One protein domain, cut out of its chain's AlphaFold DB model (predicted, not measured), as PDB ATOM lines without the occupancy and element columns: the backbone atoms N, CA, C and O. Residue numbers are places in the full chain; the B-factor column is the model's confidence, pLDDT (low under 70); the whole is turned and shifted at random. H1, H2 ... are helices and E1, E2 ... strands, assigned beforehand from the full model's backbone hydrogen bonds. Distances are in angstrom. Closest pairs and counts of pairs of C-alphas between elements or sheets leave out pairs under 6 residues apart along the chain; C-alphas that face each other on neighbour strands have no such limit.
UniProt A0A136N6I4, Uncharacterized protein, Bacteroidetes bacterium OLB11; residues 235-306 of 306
ATOM      1  N   GLN A 235     -95.713 159.085  24.229       92.38
ATOM      2  CA  GLN A 235     -95.314 158.810  25.614       92.38
ATOM      3  C   GLN A 235     -93.796 158.661  25.738       92.38
ATOM      4  O   GLN A 235     -93.240 159.099  26.743       92.38
ATOM      5  N   GLN A 236     -93.121 158.113  24.722       93.25
ATOM      6  CA  GLN A 236     -91.660 158.065  24.681       93.25
ATOM      7  C   GLN A 236     -91.043 159.459  24.626       93.25
ATOM      8  O   GLN A 236     -90.179 159.760  25.445       93.25
ATOM      9  N   GLN A 237     -91.527 160.338  23.746       94.19
ATOM     10  CA  GLN A 237     -91.020 161.711  23.657       94.19
ATOM     11  C   GLN A 237     -91.208 162.476  24.972       94.19
ATOM     12  O   GLN A 237     -90.314 163.203  25.408       94.19
ATOM     13  N   TYR A 238     -92.348 162.283  25.642       94.19
ATOM     14  CA  TYR A 238     -92.577 162.890  26.950       94.19
ATOM     15  C   TYR A 238     -91.667 162.289  28.036       94.19
ATOM     16  O   TYR A 238     -91.100 163.034  28.833       94.19
ATOM     17  N   ALA A 239     -91.452 160.969  28.051       93.50
ATOM     18  CA  ALA A 239     -90.532 160.323  28.991       93.50
ATOM     19  C   ALA A 239     -89.082 160.789  28.786       93.50
ATOM     20  O   ALA A 239     -88.391 161.098  29.756       93.50
ATOM     21  N   ASP A 240     -88.634 160.903  27.537       95.25
ATOM     22  CA  ASP A 240     -87.310 161.406  27.166       95.25
ATOM     23  C   ASP A 240     -87.086 162.836  27.659       95.25
ATOM     24  O   ASP A 240     -86.046 163.143  28.253       95.25
ATOM     25  N   PHE A 241     -88.093 163.691  27.480       95.50
ATOM     26  CA  PHE A 241     -88.113 165.036  28.033       95.50
ATOM     27  C   PHE A 241     -87.984 165.023  29.560       95.50
ATOM     28  O   PHE A 241     -87.061 165.633  30.099       95.50
ATOM     29  N   LEU A 242     -88.850 164.290  30.268       93.44
ATOM     30  CA  LEU A 242     -88.825 164.229  31.733       93.44
ATOM     31  C   LEU A 242     -87.498 163.666  32.269       93.44
ATOM     32  O   LEU A 242     -86.951 164.184  33.242       93.44
ATOM     33  N   ASN A 243     -86.935 162.655  31.610       94.12
ATOM     34  CA  ASN A 243     -85.655 162.044  31.976       94.12
ATOM     35  C   ASN A 243     -84.442 162.946  31.688       94.12
ATOM     36  O   ASN A 243     -83.336 162.654  32.149       94.12
ATOM     37  N   THR A 244     -84.624 164.041  30.941       94.94
ATOM     38  CA  THR A 244     -83.555 164.979  30.562       94.94
ATOM     39  C   THR A 244     -83.829 166.424  30.968       94.94
ATOM     40  O   THR A 244     -83.372 167.379  30.335       94.94
ATOM     41  N   ILE A 245     -84.531 166.585  32.084       92.88
ATOM     42  CA  ILE A 245     -84.664 167.843  32.818       92.88
ATOM     43  C   ILE A 245     -84.246 167.649  34.277       92.88
ATOM     44  O   ILE A 245     -84.202 166.529  34.789       92.88
ATOM     45  N   ASP A 246     -83.964 168.755  34.963       89.31
ATOM     46  CA  ASP A 246     -83.632 168.740  36.387       89.31
ATOM     47  C   ASP A 246     -84.769 168.160  37.231       89.31
ATOM     48  O   ASP A 246     -85.943 168.462  37.000       89.31
ATOM     49  N   TYR A 247     -84.418 167.431  38.293       88.25
ATOM     50  CA  TYR A 247     -85.398 166.859  39.222       88.25
ATOM     51  C   TYR A 247     -86.341 167.922  39.811       88.25
ATOM     52  O   TYR A 247     -87.546 167.711  39.898       88.25
ATOM     53  N   ALA A 248     -85.816 169.109  40.138       88.81
ATOM     54  CA  ALA A 248     -86.623 170.226  40.631       88.81
ATOM     55  C   ALA A 248     -87.668 170.701  39.605       88.81
ATOM     56  O   ALA A 248     -88.766 171.098  39.978       88.81
ATOM     57  N   LYS A 249     -87.361 170.644  38.304       88.75
ATOM     58  CA  LYS A 249     -88.329 170.953  37.243       88.75
ATOM     59  C   LYS A 249     -89.327 169.806  37.090       88.75
ATOM     60  O   LYS A 249     -90.511 170.064  36.911       88.75
ATOM     61  N   TYR A 250     -88.861 168.562  37.170       88.06
ATOM     62  CA  TYR A 250     -89.705 167.369  37.094       88.06
ATOM     63  C   TYR A 250     -90.810 167.368  38.166       88.06
ATOM     64  O   TYR A 250     -91.976 167.230  37.813       88.06
ATOM     65  N   ILE A 251     -90.484 167.620  39.441       87.06
ATOM     66  CA  ILE A 251     -91.478 167.605  40.537       87.06
ATOM     67  C   ILE A 251     -92.507 168.743  40.481       87.06
ATOM     68  O   ILE A 251     -93.528 168.666  41.155       87.06
ATOM     69  N   ASN A 252     -92.242 169.797  39.703       83.81
ATOM     70  CA  ASN A 252     -93.176 170.905  39.495       83.81
ATOM     71  C   ASN A 252     -94.171 170.641  38.352       83.81
ATOM     72  O   ASN A 252     -95.058 171.459  38.128       83.81
ATOM     73  N   ARG A 253     -94.035 169.530  37.616       79.62
ATOM     74  CA  ARG A 253     -94.992 169.162  36.565       79.62
ATOM     75  C   ARG A 253     -96.192 168.462  37.174       79.62
ATOM     76  O   ARG A 253     -96.042 167.522  37.955       79.62
ATOM     77  N   THR A 254     -97.382 168.921  36.803       64.88
ATOM     78  CA  THR A 254     -98.639 168.425  37.366       64.88
ATOM     79  C   THR A 254     -98.881 167.000  36.886       64.88
ATOM     80  O   THR A 254     -99.244 166.786  35.735       64.88
ATOM     81  N   THR A 255     -98.715 166.017  37.772       56.97
ATOM     82  CA  THR A 255     -99.068 164.614  37.523       56.97
ATOM     83  C   THR A 255    -100.586 164.470  37.419       56.97
ATOM     84  O   THR A 255    -101.255 164.031  38.355       56.97
ATOM     85  N   TYR A 256    -101.164 164.841  36.279       54.31
ATOM     86  CA  TYR A 256    -102.561 164.539  36.001       54.31
ATOM     87  C   TYR A 256    -102.701 163.019  35.859       54.31
ATOM     88  O   TYR A 256    -102.400 162.442  34.821       54.31
ATOM     89  N   GLY A 257    -103.086 162.367  36.961       53.78
ATOM     90  CA  GLY A 257    -103.480 160.962  37.017       53.78
ATOM     91  C   GLY A 257    -102.500 160.001  36.353       53.78
ATOM     92  O   GLY A 257    -102.877 159.371  35.378       53.78
ATOM     93  N   GLY A 258    -101.279 159.887  36.890       59.41
ATOM     94  CA  GLY A 258    -100.299 158.874  36.488       59.41
ATOM     95  C   GLY A 258    -100.018 158.879  34.988       59.41
ATOM     96  O   GLY A 258    -100.662 158.157  34.231       59.41
ATOM     97  N   TYR A 259     -99.011 159.649  34.556       64.75
ATOM     98  CA  TYR A 259     -98.376 159.421  33.257       64.75
ATOM     99  C   TYR A 259     -98.181 157.913  33.139       64.75
ATOM    100  O   TYR A 259     -97.589 157.357  34.057       64.75
ATOM    101  N   ASN A 260     -98.771 157.253  32.138       79.12
ATOM    102  CA  ASN A 260     -98.731 155.793  31.968       79.12
ATOM    103  C   ASN A 260     -97.270 155.350  31.752       79.12
ATOM    104  O   ASN A 260     -96.822 155.148  30.625       79.12
ATOM    105  N   MET A 261     -96.505 155.377  32.833       86.69
ATOM    106  CA  MET A 261     -95.063 155.344  32.930       86.69
ATOM    107  C   MET A 261     -94.716 154.711  34.274       86.69
ATOM    108  O   MET A 261     -95.287 155.039  35.316       86.69
ATOM    109  N   THR A 262     -93.725 153.836  34.252       89.75
ATOM    110  CA  THR A 262     -93.129 153.207  35.428       89.75
ATOM    111  C   THR A 262     -91.735 153.780  35.694       89.75
ATOM    112  O   THR A 262     -91.226 154.610  34.939       89.75
ATOM    113  N   GLY A 263     -91.104 153.351  36.789       89.50
ATOM    114  CA  GLY A 263     -89.769 153.805  37.174       89.50
ATOM    115  C   GLY A 263     -89.773 155.109  37.973       89.50
ATOM    116  O   GLY A 263     -90.800 155.567  38.472       89.50
ATOM    117  N   THR A 264     -88.587 155.687  38.139       89.50
ATOM    118  CA  THR A 264     -88.371 156.940  38.872       89.50
ATOM    119  C   THR A 264     -87.432 157.829  38.080       89.50
ATOM    120  O   THR A 264     -86.506 157.329  37.445       89.50
ATOM    121  N   HIS A 265     -87.648 159.148  38.109       90.12
ATOM    122  CA  HIS A 265     -86.750 160.111  37.465       90.12
ATOM    123  C   HIS A 265     -85.289 159.876  37.899       90.12
ATOM    124  O   HIS A 265     -85.047 159.701  39.097       90.12
ATOM    125  N   PRO A 266     -84.310 159.859  36.970       91.25
ATOM    126  CA  PRO A 266     -84.395 160.144  35.527       91.25
ATOM    127  C   PRO A 266     -84.507 158.882  34.639       91.25
ATOM    128  O   PRO A 266     -83.942 158.833  33.548       91.25
ATOM    129  N   ASN A 267     -85.182 157.838  35.120       92.25
ATOM    130  CA  ASN A 267     -85.380 156.548  34.452       92.25
ATOM    131  C   ASN A 267     -86.875 156.187  34.379       92.25
ATOM    132  O   ASN A 267     -87.287 155.096  34.776       92.25
ATOM    133  N   LEU A 268     -87.695 157.132  33.925       92.44
ATOM    134  CA  LEU A 268     -89.103 156.896  33.614       92.44
ATOM    135  C   LEU A 268     -89.212 156.072  32.331       92.44
ATOM    136  O   LEU A 268     -88.522 156.362  31.353       92.44
ATOM    137  N   ILE A 269     -90.083 155.068  32.339       93.06
ATOM    138  CA  ILE A 269     -90.289 154.139  31.226       93.06
ATOM    139  C   ILE A 269     -91.770 154.181  30.852       93.06
ATOM    140  O   ILE A 269     -92.590 153.810  31.691       93.06
ATOM    141  N   PRO A 270     -92.143 154.619  29.641       91.50
ATOM    142  CA  PRO A 270     -93.540 154.651  29.230       91.50
ATOM    143  C   PRO A 270     -94.094 153.242  29.016       91.50
ATOM    144  O   PRO A 270     -93.438 152.384  28.429       91.50
ATOM    145  N   ASP A 271     -95.340 153.025  29.428       90.69
ATOM    146  CA  ASP A 271     -96.030 151.745  29.242       90.69
ATOM    147  C   ASP A 271     -96.335 151.486  27.760       90.69
ATOM    148  O   ASP A 271     -96.423 150.343  27.321       90.69
ATOM    149  N   ASN A 272     -96.558 152.561  26.991       90.88
ATOM    150  CA  ASN A 272     -96.906 152.505  25.572       90.88
ATOM    151  C   ASN A 272     -96.111 153.576  24.797       90.88
ATOM    152  O   ASN A 272     -96.681 154.629  24.497       90.88
ATOM    153  N   PRO A 273     -94.821 153.330  24.485       90.38
ATOM    154  CA  PRO A 273     -93.891 154.318  23.924       90.38
ATOM    155  C   PRO A 273     -94.440 155.116  22.729       90.38
ATOM    156  O   PRO A 273     -94.348 156.341  22.720       90.38
ATOM    157  N   GLU A 274     -95.088 154.431  21.782       88.81
ATOM    158  CA  GLU A 274     -95.554 155.021  20.514       88.81
ATOM    159  C   GLU A 274     -96.947 155.648  20.575       88.81
ATOM    160  O   GLU A 274     -97.430 156.217  19.599       88.81
ATOM    161  N   ARG A 275     -97.640 155.537  21.711       88.94
ATOM    162  CA  ARG A 275     -98.969 156.129  21.858       88.94
ATOM    163  C   ARG A 275     -98.829 157.621  22.121       88.94
ATOM    164  O   ARG A 275     -97.950 158.019  22.883       88.94
ATOM    165  N   ALA A 276     -99.751 158.423  21.593       90.38
ATOM    166  CA  ALA A 276     -99.879 159.819  21.991       90.38
ATOM    167  C   ALA A 276     -99.984 159.939  23.525       90.38
ATOM    168  O   ALA A 276    -100.674 159.159  24.202       90.38
ATOM    169  N   VAL A 277     -99.253 160.892  24.093       88.94
ATOM    170  CA  VAL A 277     -99.349 161.204  25.512       88.94
ATOM    171  C   VAL A 277    -100.668 161.932  25.764       88.94
ATOM    172  O   VAL A 277    -101.003 162.908  25.103       88.94
ATOM    173  N   ASN A 278    -101.432 161.431  26.729       85.81
ATOM    174  CA  ASN A 278    -102.692 162.032  27.158       85.81
ATOM    175  C   ASN A 278    -102.502 162.683  28.528       85.81
ATOM    176  O   ASN A 278    -101.559 162.347  29.246       85.81
ATOM    177  N   TYR A 279    -103.437 163.556  28.909       84.00
ATOM    178  CA  TYR A 279    -103.475 164.191  30.232       84.00
ATOM    179  C   TYR A 279    -102.248 165.064  30.565       84.00
ATOM    180  O   TYR A 279    -101.898 165.208  31.734       84.00
ATOM    181  N   ILE A 280    -101.614 165.673  29.557       84.94
ATOM    182  CA  ILE A 280    -100.613 166.730  29.760       84.94
ATOM    183  C   ILE A 280    -101.252 168.111  29.588       84.94
ATOM    184  O   ILE A 280    -102.127 168.297  28.740       84.94
ATOM    185  N   GLY A 281    -100.849 169.074  30.419       85.75
ATOM    186  CA  GLY A 281    -101.353 170.445  30.340       85.75
ATOM    187  C   GLY A 281    -100.700 171.242  29.207       85.75
ATOM    188  O   GLY A 281     -99.652 170.864  28.684       85.75
ATOM    189  N   ALA A 282    -101.275 172.399  28.865       88.38
ATOM    190  CA  ALA A 282    -100.684 173.303  27.873       88.38
ATOM    191  C   ALA A 282     -99.252 173.731  28.254       88.38
ATOM    192  O   ALA A 282     -98.382 173.820  27.395       88.38
ATOM    193  N   GLU A 283     -98.980 173.932  29.545       89.56
ATOM    194  CA  GLU A 283     -97.646 174.282  30.049       89.56
ATOM    195  C   GLU A 283     -96.614 173.163  29.833       89.56
ATOM    196  O   GLU A 283     -95.455 173.448  29.525       89.56
ATOM    197  N   ASP A 284     -97.025 171.896  29.939       89.56
ATOM    198  CA  ASP A 284     -96.154 170.747  29.672       89.56
ATOM    199  C   ASP A 284     -95.840 170.632  28.181       89.56
ATOM    200  O   ASP A 284     -94.679 170.436  27.818       89.56
ATOM    201  N   VAL A 285     -96.850 170.826  27.322       91.81
ATOM    202  CA  VAL A 285     -96.670 170.880  25.862       91.81
ATOM    203  C   VAL A 285     -95.684 171.987  25.499       91.81
ATOM    204  O   VAL A 285     -94.693 171.725  24.820       91.81
ATOM    205  N   LEU A 286     -95.902 173.210  25.989       94.25
ATOM    206  CA  LEU A 286     -95.014 174.343  25.718       94.25
ATOM    207  C   LEU A 286     -93.599 174.102  26.250       94.25
ATOM    208  O   LEU A 286     -92.633 174.424  25.567       94.25
ATOM    209  N   SER A 287     -93.464 173.492  27.429       93.88
ATOM    210  CA  SER A 287     -92.157 173.158  27.998       93.88
ATOM    211  C   SER A 287     -91.412 172.097  27.188       93.88
ATOM    212  O   SER A 287     -90.189 172.168  27.075       93.88
ATOM    213  N   LEU A 288     -92.116 171.098  26.648       95.31
ATOM    214  CA  LEU A 288     -91.517 170.080  25.785       95.31
ATOM    215  C   LEU A 288     -91.100 170.683  24.442       95.31
ATOM    216  O   LEU A 288     -90.007 170.390  23.950       95.31
ATOM    217  N   LEU A 289     -91.937 171.544  23.861       97.00
ATOM    218  CA  LEU A 289     -91.606 172.260  22.630       97.00
ATOM    219  C   LEU A 289     -90.385 173.165  22.843       97.00
ATOM    220  O   LEU A 289     -89.418 173.040  22.104       97.00
ATOM    221  N   ASP A 290     -90.332 173.950  23.920       96.94
ATOM    222  CA  ASP A 290     -89.141 174.739  24.274       96.94
ATOM    223  C   ASP A 290     -87.896 173.857  24.489       96.94
ATOM    224  O   ASP A 290     -86.828 174.106  23.924       96.94
ATOM    225  N   TRP A 291     -88.034 172.750  25.229       97.31
ATOM    226  CA  TRP A 291     -86.943 171.793  25.420       97.31
ATOM    227  C   TRP A 291     -86.433 171.241  24.084       97.31
ATOM    228  O   TRP A 291     -85.218 171.137  23.897       97.31
ATOM    229  N   SER A 292     -87.319 170.951  23.141       97.94
ATOM    230  CA  SER A 292     -86.964 170.495  21.795       97.94
ATOM    231  C   SER A 292     -86.576 171.621  20.833       97.94
ATOM    232  O   SER A 292     -86.230 171.326  19.697       97.94
ATOM    233  N   ALA A 293     -86.558 172.885  21.275       97.81
ATOM    234  CA  ALA A 293     -86.356 174.068  20.434       97.81
ATOM    235  C   ALA A 293     -87.363 174.174  19.270       97.81
ATOM    236  O   ALA A 293     -87.038 174.589  18.159       97.81
ATOM    237  N   LEU A 294     -88.607 173.799  19.552       97.06
ATOM    238  CA  LEU A 294     -89.773 173.964  18.700       97.06
ATOM    239  C   LEU A 294     -90.733 174.992  19.313       97.06
ATOM    240  O   LEU A 294     -90.629 175.380  20.475       97.06
ATOM    241  N   ARG A 295     -91.708 175.421  18.515       95.06
ATOM    242  CA  ARG A 295     -92.814 176.282  18.949       95.06
ATOM    243  C   ARG A 295     -94.148 175.576  18.715       95.06
ATOM    244  O   ARG A 295     -94.214 174.708  17.842       95.06
ATOM    245  N   PRO A 296     -95.223 175.961  19.420       94.62
ATOM    246  CA  PRO A 296     -96.557 175.530  19.034       94.62
ATOM    247  C   PRO A 296     -96.902 176.049  17.631       94.62
ATOM    248  O   PRO A 296     -96.445 177.119  17.204       94.62
ATOM    249  N   MET A 297     -97.732 175.285  16.924       94.06
ATOM    250  CA  MET A 297     -98.431 175.798  15.752       94.06
ATOM    251  C   MET A 297     -99.490 176.798  16.206       94.06
ATOM    252  O   MET A 297    -100.125 176.622  17.247       94.06
ATOM    253  N   THR A 298     -99.680 177.846  15.417       94.12
ATOM    254  CA  THR A 298    -100.887 178.664  15.535       94.12
ATOM    255  C   THR A 298    -102.093 177.867  15.046       94.12
ATOM    256  O   THR A 298    -101.949 176.918  14.279       94.12
ATOM    257  N   GLU A 299    -103.295 178.270  15.444       91.56
ATOM    258  CA  GLU A 299    -104.525 177.642  14.949       91.56
ATOM    259  C   GLU A 299    -104.651 177.746  13.418       91.56
ATOM    260  O   GLU A 299    -105.046 176.791  12.759       91.56
ATOM    261  N   LEU A 300    -104.192 178.861  12.837       94.12
ATOM    262  CA  LEU A 300    -104.175 179.088  11.388       94.12
ATOM    263  C   LEU A 300    -103.218 178.129  10.666       94.12
ATOM    264  O   LEU A 300    -103.527 177.619   9.592       94.12
ATOM    265  N   GLU A 301    -102.049 177.870  11.255       95.62
ATOM    266  CA  GLU A 301    -101.127 176.856  10.740       95.62
ATOM    267  C   GLU A 301    -101.691 175.451  10.906       95.62
ATOM    268  O   GLU A 301    -101.539 174.644   9.998       95.62
ATOM    269  N   PHE A 302    -102.332 175.151  12.036       93.75
ATOM    270  CA  PHE A 302    -102.959 173.854  12.259       93.75
ATOM    271  C   PHE A 302    -104.022 173.574  11.193       93.75
ATOM    272  O   PHE A 302    -103.960 172.537  10.545       93.75
ATOM    273  N   GLU A 303    -104.917 174.528  10.934       92.56
ATOM    274  CA  GLU A 303    -105.999 174.357   9.965       92.56
ATOM    275  C   GLU A 303    -105.509 174.221   8.518       92.56
ATOM    276  O   GLU A 303    -106.078 173.452   7.752       92.56
ATOM    277  N   LYS A 304    -104.404 174.880   8.144       92.19
ATOM    278  CA  LYS A 304    -103.762 174.647   6.838       92.19
ATOM    279  C   LYS A 304    -103.269 173.203   6.665       92.19
ATOM    280  O   LYS A 304    -103.146 172.736   5.536       92.19
ATOM    281  N   ASN A 305    -102.888 172.549   7.761       82.56
ATOM    282  CA  ASN A 305    -102.254 171.231   7.760       82.56
ATOM    283  C   ASN A 305    -103.231 170.075   8.054       82.56
ATOM    284  O   ASN A 305    -102.768 168.941   8.193       82.56
ATOM    285  N   LEU A 306    -104.537 170.356   8.159       71.06
ATOM    286  CA  LEU A 306    -105.607 169.348   8.161       71.06
ATOM    287  C   LEU A 306    -105.853 168.807   6.746       71.06
ATOM    288  O   LEU A 306    -106.079 167.581   6.634       71.06
TER     289      LEU A 306
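Overview. This is residues 235 to 306 of the 306 residues of an uncharacterized protein of Bacteroidetes bacterium OLB11 (UniProt A0A136N6I4). A two-stranded hairpin, E1 and E2, packs along one side of helix H1, which lies in the middle between this hairpin and helix H3. The short helix H2 lies beyond the last residues of H1, and residues 298 to 304, with H4, stick out as a free arm that lengthens the model. The printed part has 72 residues, with four named helices and two named strands in the order H1, H2, E1, E2, H3, H4; the sheet E1 - E2 is antiparallel and the class is mixed, helices and strands. It is only just compact, close to loose, with a radius of gyration of the C-alphas of 13.1 A, and elongated, spanning 40 by 24 by 19 A.

Along the chain. E1 is residues 261 to 264 and E2 residues 267 to 270, 9.9 A long. H1, residues 235 to 243, is 12.0 A long and begins at C-alpha 235 (-95.314, 158.810, 25.614). H2 is residues 247 to 250. H3, residues 282 to 291, is 14.0 A long. H4, residues 299 to 304, ends at C-alpha 304 (-103.762, 174.647, 6.838).

Arrangement. E1 and E2 form an antiparallel hairpin at 174 degrees; N 262 and O 269 are 2.8 A apart, within hydrogen-bond range. The closest C-alphas of H1 and E2, Gln 235 and Pro 270, are 5.8 A apart. H1 and H3 only just touch, with 3 pairs of C-alphas within 8 A, the closest being Phe 241 and Leu 288 at 6.5 A. They run the same way at a steep tilt of 69 degrees, only just short of about perpendicular. H1 and H2 are close but not clearly touching; their closest C-alphas, Leu 242 and Tyr 250, are 6.3 A apart. H3 and H4 are apart. Every O i to N i+4 pair is within hydrogen-bond range in H1, H3 and H4; H2 is too short for one.

Size, cuts and confidence. The C-alphas farthest apart, Thr 264 and Lys 304, are 39.7 A apart. The printed part has no cut, and the link E2 to H3 is long, with 11 residues. Mean pLDDT of the printed part is 88.3; residues 254 to 259 are under 70.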